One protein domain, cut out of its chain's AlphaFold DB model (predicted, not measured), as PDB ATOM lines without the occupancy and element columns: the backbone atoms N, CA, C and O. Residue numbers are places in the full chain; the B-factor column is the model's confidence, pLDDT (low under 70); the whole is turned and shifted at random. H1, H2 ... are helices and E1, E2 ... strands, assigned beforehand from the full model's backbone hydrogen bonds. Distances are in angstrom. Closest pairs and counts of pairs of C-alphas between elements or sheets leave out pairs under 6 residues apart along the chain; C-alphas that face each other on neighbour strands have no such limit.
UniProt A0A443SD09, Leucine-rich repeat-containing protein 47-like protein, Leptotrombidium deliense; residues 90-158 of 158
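AT A GLANCE: This is residues 90 to 158 of the 158 residues of the protein "Leucine-rich repeat-containing protein 47-like protein" of Leptotrombidium deliense (UniProt A0A443SD09). With little regular structure, this is a narrow two-strand hairpin, E1 and E2, with one helix, H1, alongside and long loops; residues 113 to 118 stick out at one end. The printed part has 69 residues, in the order H1, E1, E2, with an antiparallel sheet; its class is mixed, under half in named elements. It is loose, with a radius of gyration of the C-alphas of 14.6 A, and elongated, spanning 50 by 29 by 21 A.

IN THESE COORDINATES: Find E1, residues 127 to 130, from C-alpha 127 at (22.341, -44.541, -9.150), and E2, residues 136 to 140, which ends with C-alpha 140 at (24.070, -39.458, -10.521). H1, residues 93 to 109, runs 24.3 A from (32.519, -35.933, -5.746).

HOW THE PARTS SIT: E1 and E2 form a hairpin, antiparallel at 164 degrees; look for N 127 and O 140, 2.8 A apart, within hydrogen-bond range. The closest C-alphas of H1 and E2, Arg 97 and Tyr 140, are 7.8 A apart. In H1 every O i to N i+4 pair is within hydrogen-bond range.

THE WHOLE: The farthest C-alphas, Glu 116 and Glu 133, are 50.1 A apart. The printed part has no cut; H1 to E1 is a long link. Residues 111 to 119 and 157 to 158 have pLDDT under 70.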
ATOM      1  N   GLY A  90      36.754 -41.701  -5.679       92.44
ATOM      2  CA  GLY A  90      37.740 -40.646  -5.438       92.44
ATOM      3  C   GLY A  90      37.388 -39.764  -4.239       92.44
ATOM      4  O   GLY A  90      36.333 -39.911  -3.634       92.44
ATOM      5  N   GLU A  91      38.286 -38.841  -3.889       90.19
ATOM      6  CA  GLU A  91      38.116 -37.950  -2.727       90.19
ATOM      7  C   GLU A  91      37.180 -36.758  -3.006       90.19
ATOM      8  O   GLU A  91      36.657 -36.149  -2.077       90.19
ATOM      9  N   SER A  92      36.952 -36.420  -4.281       94.81
ATOM     10  CA  SER A  92      36.147 -35.269  -4.701       94.81
ATOM     11  C   SER A  92      34.976 -35.717  -5.565       94.81
ATOM     12  O   SER A  92      35.160 -36.086  -6.725       94.81
ATOM     13  N   VAL A  93      33.761 -35.629  -5.017       93.25
ATOM     14  CA  VAL A  93      32.519 -35.933  -5.746       93.25
ATOM     15  C   VAL A  93      32.392 -35.109  -7.036       93.25
ATOM     16  O   VAL A  93      32.102 -35.718  -8.064       93.25
ATOM     17  N   PRO A  94      32.645 -33.780  -7.056       95.12
ATOM     18  CA  PRO A  94      32.649 -33.021  -8.308       95.12
ATOM     19  C   PRO A  94      33.615 -33.596  -9.346       95.12
ATOM     20  O   PRO A  94      33.250 -33.745 -10.508       95.12
ATOM     21  N   LYS A  95      34.818 -34.012  -8.925       96.56
ATOM     22  CA  LYS A  95      35.794 -34.584  -9.858       96.56
ATOM     23  C   LYS A  95      35.368 -35.955 -10.375       96.56
ATOM     24  O   LYS A  95      35.571 -36.253 -11.547       96.56
ATOM     25  N   CYS A  96      34.758 -36.775  -9.522       95.94
ATOM     26  CA  CYS A  96      34.176 -38.051  -9.925       95.94
ATOM     27  C   CYS A  96      33.046 -37.856 -10.947       95.94
ATOM     28  O   CYS A  96      32.989 -38.608 -11.917       95.94
ATOM     29  N   ARG A  97      32.202 -36.827 -10.772       95.81
ATOM     30  CA  ARG A  97      31.154 -36.456 -11.739       95.81
ATOM     31  C   ARG A  97      31.749 -36.055 -13.083       95.81
ATOM     32  O   ARG A  97      31.369 -36.641 -14.083       95.81
ATOM     33  N   GLU A  98      32.745 -35.167 -13.102       96.50
ATOM     34  CA  GLU A  98      33.432 -34.771 -14.344       96.50
ATOM     35  C   GLU A  98      34.022 -35.974 -15.098       96.50
ATOM     36  O   GLU A  98      33.928 -36.062 -16.321       96.50
ATOM     37  N   VAL A  99      34.645 -36.913 -14.375       97.62
ATOM     38  CA  VAL A  99      35.208 -38.135 -14.972       97.62
ATOM     39  C   VAL A  99      34.105 -39.037 -15.522       97.62
ATOM     40  O   VAL A  99      34.267 -39.594 -16.607       97.62
ATOM     41  N   MET A 100      32.990 -39.175 -14.802       97.31
ATOM     42  CA  MET A 100      31.851 -39.973 -15.248       97.31
ATOM     43  C   MET A 100      31.148 -39.345 -16.463       97.31
ATOM     44  O   MET A 100      30.822 -40.067 -17.403       97.31
ATOM     45  N   ASP A 101      30.985 -38.020 -16.495       96.56
ATOM     46  CA  ASP A 101      30.465 -37.274 -17.648       96.56
ATOM     47  C   ASP A 101      31.355 -37.518 -18.874       96.56
ATOM     48  O   ASP A 101      30.869 -37.910 -19.935       96.56
ATOM     49  N   ALA A 102      32.673 -37.351 -18.724       96.19
ATOM     50  CA  ALA A 102      33.628 -37.573 -19.807       96.19
ATOM     51  C   ALA A 102      33.626 -39.030 -20.305       96.19
ATOM     52  O   ALA A 102      33.739 -39.270 -21.510       96.19
ATOM     53  N   LEU A 103      33.478 -40.004 -19.399       95.94
ATOM     54  CA  LEU A 103      33.379 -41.419 -19.752       95.94
ATOM     55  C   LEU A 103      32.117 -41.695 -20.578       95.94
ATOM     56  O   LEU A 103      32.220 -42.270 -21.660       95.94
ATOM     57  N   LEU A 104      30.948 -41.254 -20.108       95.06
ATOM     58  CA  LEU A 104      29.674 -41.451 -20.806       95.06
ATOM     59  C   LEU A 104      29.646 -40.725 -22.157       95.06
ATOM     60  O   LEU A 104      29.210 -41.300 -23.154       95.06
ATOM     61  N   HIS A 105      30.183 -39.503 -22.219       93.56
ATOM     62  CA  HIS A 105      30.350 -38.752 -23.468       93.56
ATOM     63  C   HIS A 105      31.199 -39.520 -24.482       93.56
ATOM     64  O   HIS A 105      30.811 -39.667 -25.642       93.56
ATOM     65  N   GLY A 106      32.329 -40.076 -24.033       92.62
ATOM     66  CA  GLY A 106      33.185 -40.925 -24.855       92.62
ATOM     67  C   GLY A 106      32.474 -42.190 -25.337       92.62
ATOM     68  O   GLY A 106      32.584 -42.538 -26.510       92.62
ATOM     69  N   MET A 107      31.708 -42.854 -24.465       91.19
ATOM     70  CA  MET A 107      30.975 -44.079 -24.801       91.19
ATOM     71  C   MET A 107      29.921 -43.860 -25.890       91.19
ATOM     72  O   MET A 107      29.833 -44.675 -26.801       91.19
ATOM     73  N   VAL A 108      29.167 -42.756 -25.845       89.12
ATOM     74  CA  VAL A 108      28.160 -42.426 -26.877       89.12
ATOM     75  C   VAL A 108      28.814 -42.091 -28.223       89.12
ATOM     76  O   VAL A 108      28.283 -42.410 -29.288       89.12
ATOM     77  N   LYS A 109      29.985 -41.447 -28.185       85.69
ATOM     78  CA  LYS A 109      30.711 -41.030 -29.390       85.69
ATOM     79  C   LYS A 109      31.420 -42.162 -30.114       85.69
ATOM     80  O   LYS A 109      31.670 -42.037 -31.312       85.69
ATOM     81  N   ILE A 110      31.783 -43.232 -29.413       82.88
ATOM     82  CA  ILE A 110      32.405 -44.392 -30.045       82.88
ATOM     83  C   ILE A 110      31.322 -45.127 -30.846       82.88
ATOM     84  O   ILE A 110      30.346 -45.595 -30.261       82.88
ATOM     85  N   PRO A 111      31.475 -45.273 -32.175       67.12
ATOM     86  CA  PRO A 111      30.567 -46.094 -32.952       67.12
ATOM     87  C   PRO A 111      30.734 -47.553 -32.529       67.12
ATOM     88  O   PRO A 111      31.764 -48.179 -32.795       67.12
ATOM     89  N   LEU A 112      29.716 -48.102 -31.870       63.41
ATOM     90  CA  LEU A 112      29.562 -49.542 -31.720       63.41
ATOM     91  C   LEU A 112      29.274 -50.078 -33.135       63.41
ATOM     92  O   LEU A 112      28.203 -49.850 -33.681       63.41
ATOM     93  N   GLN A 113      30.280 -50.673 -33.782       54.66
ATOM     94  CA  GLN A 113      30.209 -51.272 -35.129       54.66
ATOM     95  C   GLN A 113      28.897 -52.068 -35.311       54.66
ATOM     96  O   GLN A 113      28.494 -52.767 -34.391       54.66
ATOM     97  N   SER A 114      28.174 -52.103 -36.429       54.59
ATOM     98  CA  SER A 114      28.323 -51.612 -37.797       54.59
ATOM     99  C   SER A 114      26.920 -51.673 -38.411       54.59
ATOM    100  O   SER A 114      26.317 -52.743 -38.370       54.59
ATOM    101  N   ASN A 115      26.395 -50.567 -38.931       45.56
ATOM    102  CA  ASN A 115      25.572 -50.484 -40.141       45.56
ATOM    103  C   ASN A 115      24.999 -49.070 -40.249       45.56
ATOM    104  O   ASN A 115      24.808 -48.352 -39.270       45.56
ATOM    105  N   GLU A 116      24.821 -48.680 -41.494       53.84
ATOM    106  CA  GLU A 116      24.463 -47.365 -41.980       53.84
ATOM    107  C   GLU A 116      23.295 -46.742 -41.192       53.84
ATOM    108  O   GLU A 116      22.295 -47.390 -40.901       53.84
ATOM    109  N   THR A 117      23.420 -45.448 -40.879       53.12
ATOM    110  CA  THR A 117      22.342 -44.534 -40.433       53.12
ATOM    111  C   THR A 117      21.773 -44.668 -39.009       53.12
ATOM    112  O   THR A 117      20.915 -43.866 -38.639       53.12
ATOM    113  N   GLY A 118      22.260 -45.587 -38.170       56.06
ATOM    114  CA  GLY A 118      21.795 -45.716 -36.779       56.06
ATOM    115  C   GLY A 118      22.316 -44.619 -35.836       56.06
ATOM    116  O   GLY A 118      23.509 -44.328 -35.811       56.06
ATOM    117  N   THR A 119      21.435 -44.027 -35.026       63.38
ATOM    118  CA  THR A 119      21.820 -43.177 -33.889       63.38
ATOM    119  C   THR A 119      22.408 -44.041 -32.768       63.38
ATOM    120  O   THR A 119      21.785 -45.009 -32.332       63.38
ATOM    121  N   ASN A 120      23.615 -43.711 -32.287       75.00
ATOM    122  CA  ASN A 120      24.195 -44.361 -31.108       75.00
ATOM    123  C   ASN A 120      23.454 -43.873 -29.862       75.00
ATOM    124  O   ASN A 120      23.712 -42.774 -29.371       75.00
ATOM    125  N   ASN A 121      22.538 -44.690 -29.356       85.56
ATOM    126  CA  ASN A 121      21.785 -44.373 -28.149       85.56
ATOM    127  C   ASN A 121      22.364 -45.151 -26.965       85.56
ATOM    128  O   ASN A 121      22.581 -46.359 -27.055       85.56
ATOM    129  N   LEU A 122      22.598 -44.455 -25.854       89.81
ATOM    130  CA  LEU A 122      23.014 -45.044 -24.583       89.81
ATOM    131  C   LEU A 122      21.933 -44.755 -23.544       89.81
ATOM    132  O   LEU A 122      21.638 -43.593 -23.272       89.81
ATOM    133  N   SER A 123      21.360 -45.810 -22.968       92.62
ATOM    134  CA  SER A 123      20.484 -45.680 -21.805       92.62
ATOM    135  C   SER A 123      21.337 -45.635 -20.540       92.62
ATOM    136  O   SER A 123      22.237 -46.461 -20.377       92.62
ATOM    137  N   VAL A 124      21.083 -44.662 -19.663       94.31
ATOM    138  CA  VAL A 124      21.829 -44.478 -18.411       94.31
ATOM    139  C   VAL A 124      20.847 -44.414 -17.252       94.31
ATOM    140  O   VAL A 124      20.019 -43.507 -17.181       94.31
ATOM    141  N   GLU A 125      20.976 -45.348 -16.316       95.12
ATOM    142  CA  GLU A 125      20.143 -45.390 -15.116       95.12
ATOM    143  C   GLU A 125      20.766 -44.577 -13.967       95.12
ATOM    144  O   GLU A 125      21.951 -44.748 -13.657       95.12
ATOM    145  N   PRO A 126      19.996 -43.700 -13.293       94.44
ATOM    146  CA  PRO A 126      20.466 -42.993 -12.108       94.44
ATOM    147  C   PRO A 126      20.741 -43.924 -10.928       94.44
ATOM    148  O   PRO A 126      19.853 -44.629 -10.449       94.44
ATOM    149  N   VAL A 127      21.946 -43.831 -10.369       95.00
ATOM    150  CA  VAL A 127      22.341 -44.541  -9.150       95.00
ATOM    151  C   VAL A 127      22.270 -43.595  -7.954       95.00
ATOM    152  O   VAL A 127      22.758 -42.460  -7.991       95.00
ATOM    153  N   LYS A 128      21.655 -44.075  -6.866       95.25
ATOM    154  CA  LYS A 128      21.602 -43.386  -5.573       95.25
ATOM    155  C   LYS A 128      22.666 -43.961  -4.648       95.25
ATOM    156  O   LYS A 128      22.677 -45.156  -4.379       95.25
ATOM    157  N   ILE A 129      23.518 -43.094  -4.129       93.31
ATOM    158  CA  ILE A 129      24.496 -43.415  -3.097       93.31
ATOM    159  C   ILE A 129      23.910 -42.962  -1.768       93.31
ATOM    160  O   ILE A 129      23.607 -41.778  -1.594       93.31
ATOM    161  N   VAL A 130      23.751 -43.904  -0.847       95.19
ATOM    162  CA  VAL A 130      23.295 -43.664   0.524       95.19
ATOM    163  C   VAL A 130      24.404 -44.032   1.503       95.19
ATOM    164  O   VAL A 130      25.257 -44.864   1.193       95.19
ATOM    165  N   ASP A 131      24.414 -43.394   2.667       93.38
ATOM    166  CA  ASP A 131      25.282 -43.807   3.765       93.38
ATOM    167  C   ASP A 131      24.697 -45.001   4.544       93.38
ATOM    168  O   ASP A 131      23.669 -45.577   4.183       93.38
ATOM    169  N   VAL A 132      25.376 -45.385   5.627       91.81
ATOM    170  CA  VAL A 132      24.977 -46.513   6.484       91.81
ATOM    171  C   VAL A 132      23.653 -46.286   7.221       91.81
ATOM    172  O   VAL A 132      23.042 -47.255   7.661       91.81
ATOM    173  N   GLU A 133      23.201 -45.037   7.347       95.44
ATOM    174  CA  GLU A 133      21.921 -44.665   7.963       95.44
ATOM    175  C   GLU A 133      20.799 -44.555   6.914       95.44
ATOM    176  O   GLU A 133      19.657 -44.238   7.242       95.44
ATOM    177  N   GLY A 134      21.109 -44.820   5.639       93.44
ATOM    178  CA  GLY A 134      20.177 -44.685   4.522       93.44
ATOM    179  C   GLY A 134      19.984 -43.239   4.063       93.44
ATOM    180  O   GLY A 134      19.132 -42.973   3.210       93.44
ATOM    181  N   LYS A 135      20.765 -42.288   4.584       95.62
ATOM    182  CA  LYS A 135      20.692 -40.896   4.152       95.62
ATOM    183  C   LYS A 135      21.307 -40.770   2.765       95.62
ATOM    184  O   LYS A 135      22.420 -41.219   2.496       95.62
ATOM    185  N   LEU A 136      20.563 -40.117   1.876       95.12
ATOM    186  CA  LEU A 136      21.010 -39.849   0.519       95.12
ATOM    187  C   LEU A 136      22.244 -38.943   0.527       95.12
ATOM    188  O   LEU A 136      22.203 -37.824   1.040       95.12
ATOM    189  N   TYR A 137      23.314 -39.423  -0.093       91.81
ATOM    190  CA  TYR A 137      24.562 -38.694  -0.257       91.81
ATOM    191  C   TYR A 137      24.650 -38.066  -1.649       91.81
ATOM    192  O   TYR A 137      24.863 -36.863  -1.790       91.81
ATOM    193  N   VAL A 138      24.451 -38.874  -2.693       93.56
ATOM    194  CA  VAL A 138      24.616 -38.470  -4.095       93.56
ATOM    195  C   VAL A 138      23.607 -39.209  -4.968       93.56
ATOM    196  O   VAL A 138      23.371 -40.397  -4.782       93.56
ATOM    197  N   VAL A 139      23.047 -38.518  -5.961       95.12
ATOM    198  CA  VAL A 139      22.394 -39.143  -7.119       95.12
ATOM    199  C   VAL A 139      23.163 -38.735  -8.363       95.12
ATOM    200  O   VAL A 139      23.485 -37.548  -8.518       95.12
ATOM    201  N   TYR A 140      23.462 -39.703  -9.221       95.88
ATOM    202  CA  TYR A 140      24.070 -39.458 -10.521       95.88
ATOM    203  C   TYR A 140      23.573 -40.475 -11.570       95.88
ATOM    204  O   TYR A 140      23.530 -41.662 -11.257       95.88
ATOM    205  N   PRO A 141      23.281 -40.044 -12.811       95.75
ATOM    206  CA  PRO A 141      23.102 -38.647 -13.206       95.75
ATOM    207  C   PRO A 141      21.844 -38.036 -12.565       95.75
ATOM    208  O   PRO A 141      20.837 -38.700 -12.329       95.75
ATOM    209  N   SER A 142      21.907 -36.743 -12.266       92.75
ATOM    210  CA  SER A 142      20.800 -35.900 -11.806       92.75
ATOM    211  C   SER A 142      20.449 -34.857 -12.876       92.75
ATOM    212  O   SER A 142      21.061 -34.823 -13.944       92.75
ATOM    213  N   LYS A 143      19.476 -33.975 -12.602       89.69
ATOM    214  CA  LYS A 143      19.012 -32.927 -13.540       89.69
ATOM    215  C   LYS A 143      20.105 -31.970 -14.030       89.69
ATOM    216  O   LYS A 143      19.917 -31.347 -15.066       89.69
ATOM    217  N   ILE A 144      21.205 -31.850 -13.291       90.50
ATOM    218  CA  ILE A 144      22.311 -30.936 -13.603       90.50
ATOM    219  C   ILE A 144      23.540 -31.639 -14.199       90.50
ATOM    220  O   ILE A 144      24.515 -30.959 -14.490       90.50
ATOM    221  N   ASP A 145      23.517 -32.963 -14.357       94.25
ATOM    222  CA  ASP A 145      24.618 -33.745 -14.947       94.25
ATOM    223  C   ASP A 145      24.365 -34.019 -16.436       94.25
ATOM    224  O   ASP A 145      23.235 -33.841 -16.897       94.25
ATOM    225  N   LEU A 146      25.371 -34.506 -17.172       94.50
ATOM    226  CA  LEU A 146      25.269 -34.838 -18.605       94.50
ATOM    227  C   LEU A 146      24.921 -33.638 -19.511       94.50
ATOM    228  O   LEU A 146      24.207 -33.778 -20.502       94.50
ATOM    229  N   ASN A 147      25.408 -32.438 -19.187       92.50
ATOM    230  CA  ASN A 147      25.185 -31.252 -20.019       92.50
ATOM    231  C   ASN A 147      26.228 -31.177 -21.141       92.50
ATOM    232  O   ASN A 147      27.274 -30.545 -20.995       92.50
ATOM    233  N   PHE A 148      25.931 -31.817 -22.267       92.69
ATOM    234  CA  PHE A 148      26.793 -31.817 -23.446       92.69
ATOM    235  C   PHE A 148      26.230 -30.891 -24.525       92.69
ATOM    236  O   PHE A 148      25.032 -30.892 -24.791       92.69
ATOM    237  N   SER A 149      27.087 -30.102 -25.176       91.75
ATOM    238  CA  SER A 149      26.667 -29.210 -26.270       91.75
ATOM    239  C   SER A 149      26.391 -29.948 -27.585       91.75
ATOM    240  O   SER A 149      25.819 -29.377 -28.506       91.75
ATOM    241  N   ASP A 150      26.858 -31.188 -27.695       92.06
ATOM    242  CA  ASP A 150      26.930 -31.976 -28.925       92.06
ATOM    243  C   ASP A 150      26.190 -33.323 -28.841       92.06
ATOM    244  O   ASP A 150      26.238 -34.105 -29.789       92.06
ATOM    245  N   ILE A 151      25.495 -33.597 -27.731       90.25
ATOM    246  CA  ILE A 151      24.683 -34.804 -27.526       90.25
ATOM    247  C   ILE A 151      23.311 -34.389 -26.997       90.25
ATOM    248  O   ILE A 151      23.214 -33.594 -26.065       90.25
ATOM    249  N   ASN A 152      22.247 -34.954 -27.569       90.75
ATOM    250  CA  ASN A 152      20.895 -34.768 -27.053       90.75
ATOM    251  C   ASN A 152      20.637 -35.727 -25.882       90.75
ATOM    252  O   ASN A 152      20.700 -36.943 -26.060       90.75
ATOM    253  N   VAL A 153      20.329 -35.191 -24.701       92.12
ATOM    254  CA  VAL A 153      20.031 -35.984 -23.501       92.12
ATOM    255  C   VAL A 153      18.532 -35.962 -23.235       92.12
ATOM    256  O   VAL A 153      17.974 -34.944 -22.829       92.12
ATOM    257  N   LEU A 154      17.893 -37.110 -23.443       91.12
ATOM    258  CA  LEU A 154      16.483 -37.331 -23.130       91.12
ATOM    259  C   LEU A 154      16.351 -37.795 -21.675       91.12
ATOM    260  O   LEU A 154      17.135 -38.622 -21.211       91.12
ATOM    261  N   ARG A 155      15.379 -37.247 -20.943       89.19
ATOM    262  CA  ARG A 155      15.131 -37.582 -19.535       89.19
ATOM    263  C   ARG A 155      13.676 -37.999 -19.379       89.19
ATOM    264  O   ARG A 155      12.788 -37.187 -19.628       89.19
ATOM    265  N   ASP A 156      13.445 -39.230 -18.941       77.19
ATOM    266  CA  ASP A 156      12.091 -39.729 -18.704       77.19
ATOM    267  C   ASP A 156      11.395 -38.911 -17.602       77.19
ATOM    268  O   ASP A 156      11.965 -38.662 -16.534       77.19
ATOM    269  N   GLY A 157      10.158 -38.477 -17.868       63.78
ATOM    270  CA  GLY A 157       9.364 -37.630 -16.965       63.78
ATOM    271  C   GLY A 157       9.359 -36.130 -17.291       63.78
ATOM    272  O   GLY A 157       9.052 -35.329 -16.403       63.78
ATOM    273  N   GLN A 158       9.699 -35.755 -18.530       46.00
ATOM    274  CA  GLN A 158       9.333 -34.472 -19.149       46.00
ATOM    275  C   GLN A 158       8.151 -34.636 -20.101       46.00
ATOM    276  O   GLN A 158       8.071 -35.699 -20.755       46.00
TER     277      GLN A 158